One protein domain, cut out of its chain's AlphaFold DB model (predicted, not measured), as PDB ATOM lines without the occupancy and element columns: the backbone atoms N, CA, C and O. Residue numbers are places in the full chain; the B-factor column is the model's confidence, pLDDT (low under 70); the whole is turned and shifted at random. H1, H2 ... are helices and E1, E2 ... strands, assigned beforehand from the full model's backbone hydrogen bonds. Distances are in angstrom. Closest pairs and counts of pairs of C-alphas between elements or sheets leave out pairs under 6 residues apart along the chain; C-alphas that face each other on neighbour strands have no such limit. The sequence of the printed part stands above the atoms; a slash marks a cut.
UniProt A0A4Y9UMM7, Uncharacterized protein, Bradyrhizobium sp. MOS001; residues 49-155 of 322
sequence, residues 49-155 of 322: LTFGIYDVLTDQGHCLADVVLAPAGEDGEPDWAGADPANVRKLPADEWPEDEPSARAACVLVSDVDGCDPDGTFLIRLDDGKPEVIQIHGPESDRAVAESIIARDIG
ATOM      1  N   LEU A  49     -11.868-102.482 220.592       66.00
ATOM      2  CA  LEU A  49     -12.645-101.750 221.587       66.00
ATOM      3  C   LEU A  49     -12.154-102.169 222.975       66.00
ATOM      4  O   LEU A  49     -12.263-103.331 223.360       66.00
ATOM      5  N   THR A  50     -11.587-101.224 223.723       65.19
ATOM      6  CA  THR A  50     -11.158-101.460 225.110       65.19
ATOM      7  C   THR A  50     -12.267-101.040 226.060       65.19
ATOM      8  O   THR A  50     -12.788 -99.933 225.942       65.19
ATOM      9  N   PHE A  51     -12.600-101.909 227.006       61.50
ATOM     10  CA  PHE A  51     -13.633-101.688 228.006       61.50
ATOM     11  C   PHE A  51     -13.051-101.960 229.404       61.50
ATOM     12  O   PHE A  51     -12.441-103.001 229.660       61.50
ATOM     13  N   GLY A  52     -13.163-100.996 230.321       61.34
ATOM     14  CA  GLY A  52     -12.470-101.062 231.614       61.34
ATOM     15  C   GLY A  52     -10.931-101.140 231.503       61.34
ATOM     16  O   GLY A  52     -10.321-100.587 230.591       61.34
ATOM     17  N   ILE A  53     -10.271-101.799 232.472       52.59
ATOM     18  CA  ILE A  53      -8.791-101.838 232.570       52.59
ATOM     19  C   ILE A  53      -8.173-102.995 231.757       52.59
ATOM     20  O   ILE A  53      -7.007-102.908 231.367       52.59
ATOM     21  N   TYR A  54      -8.919-104.080 231.511       56.03
ATOM     22  CA  TYR A  54      -8.367-105.326 230.955       56.03
ATOM     23  C   TYR A  54      -9.228-106.022 229.893       56.03
ATOM     24  O   TYR A  54      -8.753-107.011 229.331       56.03
ATOM     25  N   ASP A  55     -10.441-105.545 229.598       62.88
ATOM     26  CA  ASP A  55     -11.303-106.215 228.624       62.88
ATOM     27  C   ASP A  55     -11.111-105.577 227.246       62.88
ATOM     28  O   ASP A  55     -11.239-104.367 227.072       62.88
ATOM     29  N   VAL A  56     -10.761-106.397 226.256       67.25
ATOM     30  CA  VAL A  56     -10.567-105.962 224.870       67.25
ATOM     31  C   VAL A  56     -11.432-106.831 223.974       67.25
ATOM     32  O   VAL A  56     -11.336-108.059 224.009       67.25
ATOM     33  N   LEU A  57     -12.278-106.184 223.177       71.12
ATOM     34  CA  LEU A  57     -13.028-106.804 222.097       71.12
ATOM     35  C   LEU A  57     -12.306-106.509 220.785       71.12
ATOM     36  O   LEU A  57     -12.097-105.347 220.441       71.12
ATOM     37  N   THR A  58     -11.945-107.564 220.061       69.19
ATOM     38  CA  THR A  58     -11.271-107.470 218.763       69.19
ATOM     39  C   THR A  58     -12.156-108.113 217.707       69.19
ATOM     40  O   THR A  58     -12.492-109.292 217.817       69.19
ATOM     41  N   ASP A  59     -12.506-107.350 216.676       68.62
ATOM     42  CA  ASP A  59     -13.377-107.797 215.582       68.62
ATOM     43  C   ASP A  59     -12.648-108.582 214.477       68.62
ATOM     44  O   ASP A  59     -13.278-109.161 213.591       68.62
ATOM     45  N   GLN A  60     -11.309-108.600 214.520       68.00
ATOM     46  CA  GLN A  60     -10.433-109.214 213.513       68.00
ATOM     47  C   GLN A  60     -10.726-108.748 212.067       68.00
ATOM     48  O   GLN A  60     -10.278-109.393 211.122       68.00
ATOM     49  N   GLY A  61     -11.451-107.637 211.880       69.81
ATOM     50  CA  GLY A  61     -11.900-107.138 210.575       69.81
ATOM     51  C   GLY A  61     -13.001-107.962 209.889       69.81
ATOM     52  O   GLY A  61     -13.170-107.823 208.682       69.81
ATOM     53  N   HIS A  62     -13.719-108.829 210.615       73.69
ATOM     54  CA  HIS A  62     -14.741-109.734 210.050       73.69
ATOM     55  C   HIS A  62     -16.180-109.423 210.491       73.69
ATOM     56  O   HIS A  62     -17.124-110.092 210.054       73.69
ATOM     57  N   CYS A  63     -16.343-108.459 211.396       77.19
ATOM     58  CA  CYS A  63     -17.626-107.974 211.884       77.19
ATOM     59  C   CYS A  63     -17.471-106.589 212.522       77.19
ATOM     60  O   CYS A  63     -16.368-106.063 212.651       77.19
ATOM     61  N   LEU A  64     -18.585-106.004 212.951       79.31
ATOM     62  CA  LEU A  64     -18.614-104.849 213.837       79.31
ATOM     63  C   LEU A  64     -19.131-105.293 215.203       79.31
ATOM     64  O   LEU A  64     -20.226-105.846 215.292       79.31
ATOM     65  N   ALA A  65     -18.355-105.039 216.257       79.31
ATOM     66  CA  ALA A  65     -18.724-105.358 217.632       79.31
ATOM     67  C   ALA A  65     -18.829-104.088 218.487       79.31
ATOM     68  O   ALA A  65     -17.910-103.274 218.513       79.31
ATOM     69  N   ASP A  66     -19.938-103.945 219.208       78.31
ATOM     70  CA  ASP A  66     -20.205-102.848 220.144       78.31
ATOM     71  C   ASP A  66     -20.773-103.424 221.452       78.31
ATOM     72  O   ASP A  66     -21.470-104.435 221.439       78.31
ATOM     73  N   VAL A  67     -20.533-102.777 222.595       79.44
ATOM     74  CA  VAL A  67     -21.185-103.161 223.861       79.44
ATOM     75  C   VAL A  67     -22.454-102.327 224.052       79.44
ATOM     76  O   VAL A  67     -22.426-101.094 223.968       79.44
ATOM     77  N   VAL A  68     -23.582-102.993 224.299       82.62
ATOM     78  CA  VAL A  68     -24.907-102.369 224.415       82.62
ATOM     79  C   VAL A  68     -25.680-102.897 225.622       82.62
ATOM     80  O   VAL A  68     -25.349-103.924 226.210       82.62
ATOM     81  N   LEU A  69     -26.737-102.176 225.984       81.06
ATOM     82  CA  LEU A  69     -27.737-102.571 226.965       81.06
ATOM     83  C   LEU A  69     -29.009-103.007 226.234       81.06
ATOM     84  O   LEU A  69     -29.593-102.228 225.469       81.06
ATOM     85  N   ALA A  70     -29.441-104.238 226.497       81.69
ATOM     86  CA  ALA A  70     -30.749-104.732 226.092       81.69
ATOM     87  C   ALA A  70     -31.870-103.997 226.860       81.69
ATOM     88  O   ALA A  70     -31.656-103.553 227.993       81.69
ATOM     89  N   PRO A  71     -33.073-103.848 226.275       78.12
ATOM     90  CA  PRO A  71     -34.220-103.321 227.007       78.12
ATOM     91  C   PRO A  71     -34.529-104.223 228.209       78.12
ATOM     92  O   PRO A  71     -34.449-105.442 228.106       78.12
ATOM     93  N   ALA A  72     -34.885-103.634 229.349       75.31
ATOM     94  CA  ALA A  72     -35.259-104.364 230.559       75.31
ATOM     95  C   ALA A  72     -36.716-104.071 230.933       75.31
ATOM     96  O   ALA A  72     -37.193-102.945 230.762       75.31
ATOM     97  N   GLY A  73     -37.422-105.092 231.427       68.94
ATOM     98  CA  GLY A  73     -38.783-104.958 231.948       68.94
ATOM     99  C   GLY A  73     -38.831-104.241 233.303       68.94
ATOM    100  O   GLY A  73     -37.800-103.919 233.893       68.94
ATOM    101  N   GLU A  74     -40.037-104.023 233.835       60.50
ATOM    102  CA  GLU A  74     -40.242-103.367 235.142       60.50
ATOM    103  C   GLU A  74     -39.590-104.128 236.319       60.50
ATOM    104  O   GLU A  74     -39.262-103.520 237.335       60.50
ATOM    105  N   ASP A  75     -39.325-105.427 236.146       64.19
ATOM    106  CA  ASP A  75     -38.671-106.303 237.128       64.19
ATOM    107  C   ASP A  75     -37.128-106.244 237.081       64.19
ATOM    108  O   ASP A  75     -36.453-106.932 237.847       64.19
ATOM    109  N   GLY A  76     -36.548-105.448 236.171       63.19
ATOM    110  CA  GLY A  76     -35.096-105.354 235.964       63.19
ATOM    111  C   GLY A  76     -34.484-106.534 235.199       63.19
ATOM    112  O   GLY A  76     -33.270-106.567 235.003       63.19
ATOM    113  N   GLU A  77     -35.303-107.487 234.751       72.81
ATOM    114  CA  GLU A  77     -34.875-108.578 233.874       72.81
ATOM    115  C   GLU A  77     -34.808-108.105 232.406       72.81
ATOM    116  O   GLU A  77     -35.734-107.432 231.933       72.81
ATOM    117  N   PRO A  78     -33.739-108.449 231.669       76.00
ATOM    118  CA  PRO A  78     -33.581-108.084 230.264       76.00
ATOM    119  C   PRO A  78     -34.574-108.818 229.348       76.00
ATOM    120  O   PRO A  78     -34.696-110.045 229.375       76.00
ATOM    121  N   ASP A  79     -35.251-108.056 228.489       79.44
ATOM    122  CA  ASP A  79     -36.128-108.541 227.425       79.44
ATOM    123  C   ASP A  79     -35.328-108.781 226.137       79.44
ATOM    124  O   ASP A  79     -35.214-107.930 225.252       79.44
ATOM    125  N   TRP A  80     -34.772-109.987 226.026       76.25
ATOM    126  CA  TRP A  80     -34.004-110.418 224.854       76.25
ATOM    127  C   TRP A  80     -34.860-110.586 223.593       76.25
ATOM    128  O   TRP A  80     -34.339-110.478 222.487       76.25
ATOM    129  N   ALA A  81     -36.161-110.857 223.740       68.69
ATOM    130  CA  ALA A  81     -37.067-111.060 222.611       68.69
ATOM    131  C   ALA A  81     -37.508-109.726 221.982       68.69
ATOM    132  O   ALA A  81     -37.797-109.679 220.788       68.69
ATOM    133  N   GLY A  82     -37.536-108.649 222.774       67.69
ATOM    134  CA  GLY A  82     -37.805-107.277 222.336       67.69
ATOM    135  C   GLY A  82     -36.566-106.463 221.937       67.69
ATOM    136  O   GLY A  82     -36.702-105.288 221.580       67.69
ATOM    137  N   ALA A  83     -35.369-107.059 221.984       74.81
ATOM    138  CA  ALA A  83     -34.081-106.410 221.733       74.81
ATOM    139  C   ALA A  83     -33.781-106.188 220.235       74.81
ATOM    140  O   ALA A  83     -32.712-106.543 219.750       74.81
ATOM    141  N   ASP A  84     -34.722-105.598 219.497       75.12
ATOM    142  CA  ASP A  84     -34.488-105.112 218.131       75.12
ATOM    143  C   ASP A  84     -33.352-104.061 218.123       75.12
ATOM    144  O   ASP A  84     -33.194-103.341 219.120       75.12
ATOM    145  N   PRO A  85     -32.571-103.914 217.032       72.31
ATOM    146  CA  PRO A  85     -31.520-102.896 216.936       72.31
ATOM    147  C   PRO A  85     -31.968-101.468 217.293       72.31
ATOM    148  O   PRO A  85     -31.157-100.672 217.761       72.31
ATOM    149  N   ALA A  86     -33.254-101.131 217.130       74.94
ATOM    150  CA  ALA A  86     -33.803 -99.833 217.536       74.94
ATOM    151  C   ALA A  86     -34.021 -99.676 219.058       74.94
ATOM    152  O   ALA A  86     -34.165 -98.553 219.547       74.94
ATOM    153  N   ASN A  87     -34.064-100.782 219.804       76.00
ATOM    154  CA  ASN A  87     -34.423-100.831 221.224       76.00
ATOM    155  C   ASN A  87     -33.218-101.047 222.153       76.00
ATOM    156  O   ASN A  87     -33.348-100.865 223.365       76.00
ATOM    157  N   VAL A  88     -32.054-101.406 221.604       81.19
ATOM    158  CA  VAL A  88     -30.793-101.493 222.352       81.19
ATOM    159  C   VAL A  88     -30.156-100.112 222.513       81.19
ATOM    160  O   VAL A  88     -30.262 -99.245 221.644       81.19
ATOM    161  N   ARG A  89     -29.491 -99.874 223.646       79.62
ATOM    162  CA  ARG A  89     -28.840 -98.586 223.943       79.62
ATOM    163  C   ARG A  89     -27.340 -98.765 224.094       79.62
ATOM    164  O   ARG A  89     -26.901 -99.728 224.708       79.62
ATOM    165  N   LYS A  90     -26.547 -97.815 223.594       76.25
ATOM    166  CA  LYS A  90     -25.112 -97.778 223.912       76.25
ATOM    167  C   LYS A  90     -24.914 -97.548 225.406       76.25
ATOM    168  O   LYS A  90     -25.701 -96.833 226.034       76.25
ATOM    169  N   LEU A  91     -23.865 -98.147 225.957       71.75
ATOM    170  CA  LEU A  91     -23.474 -97.897 227.337       71.75
ATOM    171  C   LEU A  91     -23.132 -96.411 227.547       71.75
ATOM    172  O   LEU A  91     -22.605 -95.760 226.641       71.75
ATOM    173  N   PRO A  92     -23.456 -95.849 228.725       62.94
ATOM    174  CA  PRO A  92     -23.211 -94.440 229.028       62.94
ATOM    175  C   PRO A  92     -21.724 -94.104 229.244       62.94
ATOM    176  O   PRO A  92     -21.374 -92.925 229.207       62.94
ATOM    177  N   ALA A  93     -20.868 -95.108 229.466       64.00
ATOM    178  CA  ALA A  93     -19.417 -94.991 229.605       64.00
ATOM    179  C   ALA A  93     -18.723 -96.271 229.102       64.00
ATOM    180  O   ALA A  93     -19.361 -97.320 229.021       64.00
ATOM    181  N   ASP A  94     -17.414 -96.198 228.840       65.94
ATOM    182  CA  ASP A  94     -16.559 -97.342 228.458       65.94
ATOM    183  C   ASP A  94     -16.191 -98.236 229.670       65.94
ATOM    184  O   ASP A  94     -15.099 -98.807 229.762       65.94
ATOM    185  N   GLU A  95     -17.096 -98.316 230.647       66.94
ATOM    186  CA  GLU A  95     -16.956 -99.053 231.902       66.94
ATOM    187  C   GLU A  95     -18.195 -99.916 232.155       66.94
ATOM    188  O   GLU A  95     -19.320 -99.555 231.797       66.94
ATOM    189  N   TRP A  96     -17.986-101.073 232.790       68.00
ATOM    190  CA  TRP A  96     -19.078-101.983 233.123       68.00
ATOM    191  C   TRP A  96     -20.022-101.334 234.138       68.00
ATOM    192  O   TRP A  96     -19.547-100.774 235.127       68.00
ATOM    193  N   PRO A  97     -21.350-101.411 233.924       72.81
ATOM    194  CA  PRO A  97     -22.306-100.837 234.853       72.81
ATOM    195  C   PRO A  97     -22.195-101.520 236.218       72.81
ATOM    196  O   PRO A  97     -22.200-102.747 236.323       72.81
ATOM    197  N   GLU A  98     -22.092-100.708 237.269       68.06
ATOM    198  CA  GLU A  98     -22.031-101.190 238.655       68.06
ATOM    199  C   GLU A  98     -23.414-101.587 239.190       68.06
ATOM    200  O   GLU A  98     -23.516-102.308 240.184       68.06
ATOM    201  N   ASP A  99     -24.490-101.110 238.558       79.38
ATOM    202  CA  ASP A  99     -25.850-101.444 238.952       79.38
ATOM    203  C   ASP A  99     -26.262-102.830 238.433       79.38
ATOM    204  O   ASP A  99     -26.135-103.162 237.256       79.38
ATOM    205  N   GLU A 100     -26.787-103.648 239.345       70.56
ATOM    206  CA  GLU A 100     -27.153-105.047 239.099       70.56
ATOM    207  C   GLU A 100     -28.123-105.242 237.911       70.56
ATOM    208  O   GLU A 100     -27.909-106.176 237.136       70.56
ATOM    209  N   PRO A 101     -29.135-104.379 237.677       73.50
ATOM    210  CA  PRO A 101     -30.006-104.499 236.506       73.50
ATOM    211  C   PRO A 101     -29.286-104.224 235.179       73.50
ATOM    212  O   PRO A 101     -29.412-105.017 234.245       73.50
ATOM    213  N   SER A 102     -28.490-103.151 235.076       70.62
ATOM    214  CA  SER A 102     -27.762-102.852 233.832       70.62
ATOM    215  C   SER A 102     -26.622-103.838 233.587       70.62
ATOM    216  O   SER A 102     -26.352-104.166 232.435       70.62
ATOM    217  N   ALA A 103     -26.001-104.383 234.639       71.06
ATOM    218  CA  ALA A 103     -25.012-105.457 234.520       71.06
ATOM    219  C   ALA A 103     -25.617-106.735 233.919       71.06
ATOM    220  O   ALA A 103     -24.971-107.407 233.118       71.06
ATOM    221  N   ARG A 104     -26.875-107.051 234.253       72.50
ATOM    222  CA  ARG A 104     -27.599-108.199 233.683       72.50
ATOM    223  C   ARG A 104     -28.101-107.940 232.261       72.50
ATOM    224  O   ARG A 104     -28.255-108.891 231.501       72.50
ATOM    225  N   ALA A 105     -28.332-106.679 231.900       76.19
ATOM    226  CA  ALA A 105     -28.768-106.268 230.566       76.19
ATOM    227  C   ALA A 105     -27.616-105.986 229.583       76.19
ATOM    228  O   ALA A 105     -27.875-105.779 228.396       76.19
ATOM    229  N   ALA A 106     -26.366-105.967 230.049       79.44
ATOM    230  CA  ALA A 106     -25.202-105.719 229.208       79.44
ATOM    231  C   ALA A 106     -24.881-106.921 228.307       79.44
ATOM    232  O   ALA A 106     -24.792-108.066 228.756       79.44
ATOM    233  N   CYS A 107     -24.686-106.653 227.019       81.19
ATOM    234  CA  CYS A 107     -24.361-107.651 226.005       81.19
ATOM    235  C   CYS A 107     -23.509-107.040 224.884       81.19
ATOM    236  O   CYS A 107     -23.383-105.820 224.765       81.19
ATOM    237  N   VAL A 108     -22.907-107.895 224.056       83.75
ATOM    238  CA  VAL A 108     -22.157-107.452 222.872       83.75
ATOM    239  C   VAL A 108     -23.065-107.547 221.653       83.75
ATOM    240  O   VAL A 108     -23.557-108.623 221.324       83.75
ATOM    241  N   LEU A 109     -23.292-106.423 220.986       83.50
ATOM    242  CA  LEU A 109     -23.938-106.334 219.687       83.50
ATOM    243  C   LEU A 109     -22.918-106.647 218.596       83.50
ATOM    244  O   LEU A 109     -21.850-106.042 218.566       83.50
ATOM    245  N   VAL A 110     -23.263-107.561 217.694       83.44
ATOM    246  CA  VAL A 110     -22.451-107.921 216.533       83.44
ATOM    247  C   VAL A 110     -23.269-107.728 215.262       83.44
ATOM    248  O   VAL A 110     -24.357-108.291 215.127       83.44
ATOM    249  N   SER A 111     -22.742-106.949 214.327       83.94
ATOM    250  CA  SER A 111     -23.330-106.692 213.010       83.94
ATOM    251  C   SER A 111     -22.284-106.836 211.902       83.94
ATOM    252  O   SER A 111     -21.103-107.037 212.188       83.94
ATOM    253  N   ASP A 112     -22.722-106.778 210.640       82.19
ATOM    254  CA  ASP A 112     -21.852-106.842 209.450       82.19
ATOM    255  C   ASP A 112     -20.937-108.083 209.424       82.19
ATOM    256  O   ASP A 112     -19.744-108.011 209.147       82.19
ATOM    257  N   VAL A 113     -21.494-109.240 209.795       80.88
ATOM    258  CA  VAL A 113     -20.745-110.502 209.859       80.88
ATOM    259  C   VAL A 113     -20.493-111.033 208.449       80.88
ATOM    260  O   VAL A 113     -21.439-111.261 207.689       80.88
ATOM    261  N   ASP A 114     -19.232-111.331 208.135       76.25
ATOM    262  CA  ASP A 114     -18.823-111.895 206.847       76.25
ATOM    263  C   ASP A 114     -19.695-113.088 206.404       76.25
ATOM    264  O   ASP A 114     -19.765-114.139 207.049       76.25
ATOM    265  N   GLY A 115     -20.339-112.950 205.243       75.19
ATOM    266  CA  GLY A 115     -21.180-113.998 204.656       75.19
ATOM    267  C   GLY A 115     -22.615-114.064 205.187       75.19
ATOM    268  O   GLY A 115     -23.340-114.980 204.791       75.19
ATOM    269  N   CYS A 116     -23.021-113.116 206.033       79.94
ATOM    270  CA  CYS A 116     -24.416-112.851 206.383       79.94
ATOM    271  C   CYS A 116     -24.949-111.638 205.597       79.94
ATOM    272  O   CYS A 116     -24.195-110.925 204.933       79.94
ATOM    273  N   ASP A 117     -26.259-111.425 205.638       80.25
ATOM    274  CA  ASP A 117     -26.905-110.218 205.141       80.25
ATOM    275  C   ASP A 117     -26.416-108.989 205.941       80.25
ATOM    276  O   ASP A 117     -26.292-109.091 207.166       80.25
ATOM    277  N   PRO A 118     -26.140-107.839 205.293       77.12
ATOM    278  CA  PRO A 118     -25.660-106.631 205.972       77.12
ATOM    279  C   PRO A 118     -26.573-106.118 207.094       77.12
ATOM    280  O   PRO A 118     -26.088-105.498 208.038       77.12
ATOM    281  N   ASP A 119     -27.881-106.393 207.020       77.44
ATOM    282  CA  ASP A 119     -28.841-106.009 208.064       77.44
ATOM    283  C   ASP A 119     -28.895-107.042 209.217       77.44
ATOM    284  O   ASP A 119     -29.556-106.840 210.242       77.44
ATOM    285  N   GLY A 120     -28.183-108.166 209.083       81.06
ATOM    286  CA  GLY A 120     -28.076-109.219 210.085       81.06
ATOM    287  C   GLY A 120     -27.418-108.721 211.370       81.06
ATOM    288  O   GLY A 120     -26.260-108.307 211.377       81.06
ATOM    289  N   THR A 121     -28.158-108.795 212.476       83.56
ATOM    290  CA  THR A 121     -27.688-108.319 213.781       83.56
ATOM    291  C   THR A 121     -27.863-109.391 214.852       83.56
ATOM    292  O   THR A 121     -28.915-110.035 214.959       83.56
ATOM    293  N   PHE A 122     -26.828-109.560 215.670       84.56
ATOM    294  CA  PHE A 122     -26.704-110.604 216.680       84.56
ATOM    295  C   PHE A 122     -26.317-110.001 218.034       84.56
ATOM    296  O   PHE A 122     -25.609-109.001 218.102       84.56
ATOM    297  N   LEU A 123     -26.758-110.628 219.118       83.56
ATOM    298  CA  LEU A 123     -26.326-110.340 220.481       83.56
ATOM    299  C   LEU A 123     -25.526-111.518 221.023       83.56
ATOM    300  O   LEU A 123     -25.940-112.668 220.881       83.56
ATOM    301  N   ILE A 124     -24.419-111.228 221.691       82.00
ATOM    302  CA  ILE A 124     -23.663-112.190 222.485       82.00
ATOM    303  C   ILE A 124     -23.902-111.862 223.954       82.00
ATOM    304  O   ILE A 124     -23.599-110.759 224.417       82.00
ATOM    305  N   ARG A 125     -24.436-112.838 224.690       79.75
ATOM    306  CA  ARG A 125     -24.618-112.769 226.145       79.75
ATOM    307  C   ARG A 125     -23.867-113.900 226.835       79.75
ATOM    308  O   ARG A 125     -23.539-114.905 226.210       79.75
ATOM    309  N   LEU A 126     -23.631-113.751 228.133       72.81
ATOM    310  CA  LEU A 126     -23.096-114.818 228.973       72.81
ATOM    311  C   LEU A 126     -24.225-115.387 229.837       72.81
ATOM    312  O   LEU A 126     -24.760-114.681 230.685       72.81
ATOM    313  N   ASP A 127     -24.558-116.660 229.636       70.75
ATOM    314  CA  ASP A 127     -25.489-117.420 230.476       70.75
ATOM    315  C   ASP A 127     -24.686-118.405 231.338       70.75
ATOM    316  O   ASP A 127     -23.999-119.282 230.812       70.75
ATOM    317  N   ASP A 128     -24.665-118.204 232.660       70.44
ATOM    318  CA  ASP A 128     -23.832-118.969 233.606       70.44
ATOM    319  C   ASP A 128     -22.350-119.107 233.173       70.44
ATOM    320  O   ASP A 128     -21.695-120.140 233.354       70.44
ATOM    321  N   GLY A 129     -21.804-118.046 232.565       65.75
ATOM    322  CA  GLY A 129     -20.425-117.995 232.064       65.75
ATOM    323  C   GLY A 129     -20.200-118.696 230.720       65.75
ATOM    324  O   GLY A 129     -19.058-118.779 230.268       65.75
ATOM    325  N   LYS A 130     -21.259-119.189 230.066       71.50
ATOM    326  CA  LYS A 130     -21.203-119.704 228.698       71.50
ATOM    327  C   LYS A 130     -21.691-118.640 227.716       71.50
ATOM    328  O   LYS A 130     -22.781-118.106 227.905       71.50
ATOM    329  N   PRO A 131     -20.919-118.341 226.663       74.44
ATOM    330  CA  PRO A 131     -21.377-117.431 225.631       74.44
ATOM    331  C   PRO A 131     -22.526-118.044 224.828       74.44
ATOM    332  O   PRO A 131     -22.423-119.167 224.329       74.44
ATOM    333  N   GLU A 132     -23.601-117.281 224.682       77.81
ATOM    334  CA  GLU A 132     -24.759-117.594 223.852       77.81
ATOM    335  C   GLU A 132     -24.958-116.489 222.811       77.81
ATOM    336  O   GLU A 132     -24.870-115.301 223.128       77.81
ATOM    337  N   VAL A 133     -25.233-116.895 221.570       80.31
ATOM    338  CA  VAL A 133     -25.478-115.997 220.437       80.31
ATOM    339  C   VAL A 133     -26.972-115.990 220.122       80.31
ATOM    340  O   VAL A 133     -27.569-117.044 219.903       80.31
ATOM    341  N   ILE A 134     -27.574-114.804 220.074       82.50
ATOM    342  CA  ILE A 134     -28.995-114.592 219.796       82.50
ATOM    343  C   ILE A 134     -29.112-113.718 218.548       82.50
ATOM    344  O   ILE A 134     -28.621-112.595 218.533       82.50
ATOM    345  N   GLN A 135     -29.774-114.203 217.498       82.50
ATOM    346  CA  GLN A 135     -30.110-113.357 216.351       82.50
ATOM    347  C   GLN A 135     -31.302-112.467 216.711       82.50
ATOM    348  O   GLN A 135     -32.358-112.980 217.076       82.50
ATOM    349  N   ILE A 136     -31.130-111.152 216.584       82.50
ATOM    350  CA  ILE A 136     -32.178-110.162 216.873       82.50
ATOM    351  C   ILE A 136     -32.774-109.545 215.605       82.50
ATOM    352  O   ILE A 136     -33.918-109.101 215.625       82.50
ATOM    353  N   HIS A 137     -32.031-109.544 214.494       82.38
ATOM    354  CA  HIS A 137     -32.502-109.031 213.210       82.38
ATOM    355  C   HIS A 137     -31.856-109.777 212.032       82.38
ATOM    356  O   HIS A 137     -30.747-110.306 212.148       82.38
ATOM    357  N   GLY A 138     -32.549-109.805 210.892       80.50
ATOM    358  CA  GLY A 138     -32.080-110.424 209.651       80.50
ATOM    359  C   GLY A 138     -32.688-111.803 209.349       80.50
ATOM    360  O   GLY A 138     -33.544-112.300 210.087       80.50
ATOM    361  N   PRO A 139     -32.291-112.422 208.224       80.19
ATOM    362  CA  PRO A 139     -32.880-113.671 207.758       80.19
ATOM    363  C   PRO A 139     -32.398-114.881 208.575       80.19
ATOM    364  O   PRO A 139     -31.232-115.000 208.948       80.19
ATOM    365  N   GLU A 140     -33.303-115.834 208.811       78.44
ATOM    366  CA  GLU A 140     -33.040-117.034 209.630       78.44
ATOM    367  C   GLU A 140     -31.964-117.956 209.016       78.44
ATOM    368  O   GLU A 140     -31.324-118.738 209.719       78.44
ATOM    369  N   SER A 141     -31.714-117.846 207.703       77.12
ATOM    370  CA  SER A 141     -30.624-118.554 207.017       77.12
ATOM    371  C   SER A 141     -29.239-118.198 207.552       77.12
ATOM    372  O   SER A 141     -28.340-119.042 207.533       77.12
ATOM    373  N   ASP A 142     -29.080-116.972 208.044       77.50
ATOM    374  CA  ASP A 142     -27.783-116.411 208.423       77.50
ATOM    375  C   ASP A 142     -27.407-116.799 209.839       77.50
ATOM    376  O   ASP A 142     -26.223-116.903 210.153       77.50
ATOM    377  N   ARG A 143     -28.408-117.138 210.659       77.12
ATOM    378  CA  ARG A 143     -28.233-117.655 212.015       77.12
ATOM    379  C   ARG A 143     -27.157-118.727 212.072       77.12
ATOM    380  O   ARG A 143     -26.232-118.643 212.867       77.12
ATOM    381  N   ALA A 144     -27.246-119.718 211.187       71.38
ATOM    382  CA  ALA A 144     -26.310-120.831 211.184       71.38
ATOM    383  C   ALA A 144     -24.890-120.407 210.778       71.38
ATOM    384  O   ALA A 144     -23.924-121.014 211.249       71.38
ATOM    385  N   VAL A 145     -24.756-119.424 209.882       74.44
ATOM    386  CA  VAL A 145     -23.468-118.906 209.395       74.44
ATOM    387  C   VAL A 145     -22.814-118.061 210.486       74.44
ATOM    388  O   VAL A 145     -21.709-118.403 210.914       74.44
ATOM    389  N   ALA A 146     -23.535-117.071 211.012       72.06
ATOM    390  CA  ALA A 146     -23.101-116.207 212.101       72.06
ATOM    391  C   ALA A 146     -22.763-117.000 213.363       72.06
ATOM    392  O   ALA A 146     -21.669-116.840 213.892       72.06
ATOM    393  N   GLU A 147     -23.619-117.939 213.791       74.12
ATOM    394  CA  GLU A 147     -23.317-118.820 214.926       74.12
ATOM    395  C   GLU A 147     -22.012-119.588 214.692       74.12
ATOM    396  O   GLU A 147     -21.236-119.738 215.619       74.12
ATOM    397  N   SER A 148     -21.709-120.049 213.471       70.19
ATOM    398  CA  SER A 148     -20.461-120.790 213.228       70.19
ATOM    399  C   SER A 148     -19.199-119.931 213.191       70.19
ATOM    400  O   SER A 148     -18.127-120.440 213.519       70.19
ATOM    401  N   ILE A 149     -19.318-118.666 212.791       71.69
ATOM    402  CA  ILE A 149     -18.208-117.709 212.766       71.69
ATOM    403  C   ILE A 149     -17.970-117.204 214.191       71.69
ATOM    404  O   ILE A 149     -16.898-117.412 214.749       71.69
ATOM    405  N   ILE A 150     -19.020-116.690 214.831       71.75
ATOM    406  CA  ILE A 150     -18.979-116.139 216.185       71.75
ATOM    407  C   ILE A 150     -18.606-117.223 217.213       71.75
ATOM    408  O   ILE A 150     -17.711-117.006 218.026       71.75
ATOM    409  N   ALA A 151     -19.212-118.422 217.162       67.38
ATOM    410  CA  ALA A 151     -18.904-119.503 218.112       67.38
ATOM    411  C   ALA A 151     -17.457-119.989 218.013       67.38
ATOM    412  O   ALA A 151     -16.860-120.349 219.028       67.38
ATOM    413  N   ARG A 152     -16.886-120.000 216.800       64.94
ATOM    414  CA  ARG A 152     -15.489-120.379 216.586       64.94
ATOM    415  C   ARG A 152     -14.549-119.437 217.333       64.94
ATOM    416  O   ARG A 152     -13.591-119.919 217.934       64.94
ATOM    417  N   ASP A 153     -14.834-118.144 217.298       65.81
ATOM    418  CA  ASP A 153     -13.934-117.123 217.828       65.81
ATOM    419  C   ASP A 153     -14.087-116.949 219.347       65.81
ATOM    420  O   ASP A 153     -13.096-116.715 220.037       65.81
ATOM    421  N   ILE A 154     -15.284-117.190 219.896       63.84
ATOM    422  CA  ILE A 154     -15.546-117.122 221.350       63.84
ATOM    423  C   ILE A 154     -15.444-118.480 222.071       63.84
ATOM    424  O   ILE A 154     -15.703-118.571 223.270       63.84
ATOM    425  N   GLY A 155     -15.084-119.552 221.356       57.66
ATOM    426  CA  GLY A 155     -14.949-120.899 221.920       57.66
ATOM    427  C   GLY A 155     -16.271-121.569 222.324       57.66
ATOM    428  O   GLY A 155     -16.255-122.496 223.136       57.66
TER     429      GLY A 155
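What this domain is: This is residues 49 to 155 of the 322 residues of an uncharacterized protein of Bradyrhizobium sp. MOS001 (UniProt A0A4Y9UMM7). A strongly twisted sheet of four antiparallel strands, in the order E3 - E4 - E5 - E6, has the helix H2 packed slantwise over one face, across E5 and E6. Beside the edge strand E3, away from E5 and E6, lies a small hairpin, E1 and E2; the short helix H1 leads straight into E4 at one end of the sheet, and a long looping link, residues 70 to 99, joins E3 to H1. The printed part has 107 residues with six named strands and two named helices, in the chain order E1 E2 E3 H1 E4 E5 E6 H2, and its class is mixed, helices and strands. It is compact, with a radius of gyration of the C-alphas of 13.5 A and spans of 37 by 31 by 25 A.

Where its parts are: Start in the sheet at C-alpha 64, at (-18.614, -104.849, 213.837), where E3, residues 64 to 69, begins its 16.1 A. E4 is residues 106 to 111, 16.3 A; E5 is residues 121 to 127, 19.1 A; E6, the longest strand, is residues 130 to 137, 21.9 A. Then find C-alpha 140 at (-33.040, -117.034, 209.630); from there H2, residues 140 to 154, runs 21.1 A to C-alpha 154 at (-15.546, -117.122, 221.350). H1 is residues 100 to 105, 8.8 A. E1, residues 49 to 51, and E2, residues 55 to 58, measure 6.5 A and 9.9 A.

How they stand to each other: Look first between E3 and E4, antiparallel at 150 degrees, where N 66 and O 109 are 2.9 A apart, within hydrogen-bond range. E4, E5 and E6 form a meander, each strand the antiparallel neighbour of the one before: N 110 and O 122 are 2.8 A apart, and N 125 and O 132 are 2.9 A apart. H2 is on one face of this sheet, two layers in all, at a height over the sheet of 8.7 A; it lies over E5 and E6, at 50 degrees to E5 on the local plane. The closest C-alphas of E6 and H2 are those of Gln 135 and Arg 143, 6.4 A apart. H1 only grazes the sheet, with residues 101 to 105, and H1 and H2 are apart. In the hairpin of E1 and E2, N 51 and O 55 are 2.8 A apart; the closest C-alphas of E2 and E3 are those of Leu 57 and Ala 65, 7.4 A apart. Every O i to N i+4 pair is within hydrogen-bond range in H1, and 8 of 11 are in H2.

The domain as a whole: The two C-alphas farthest apart are those of Gly 61 and Asp 75, 37.7 A. The printed part has no cut. The link from E3 to H1 is long, 30 residues; within it residues 89 to 90 pair antiparallel with residues 68 to 69 of E3. The mean pLDDT of the printed part is 73.8, and 30 residues are under 70, among them 49 to 56, 92 to 96 and 151 to 155.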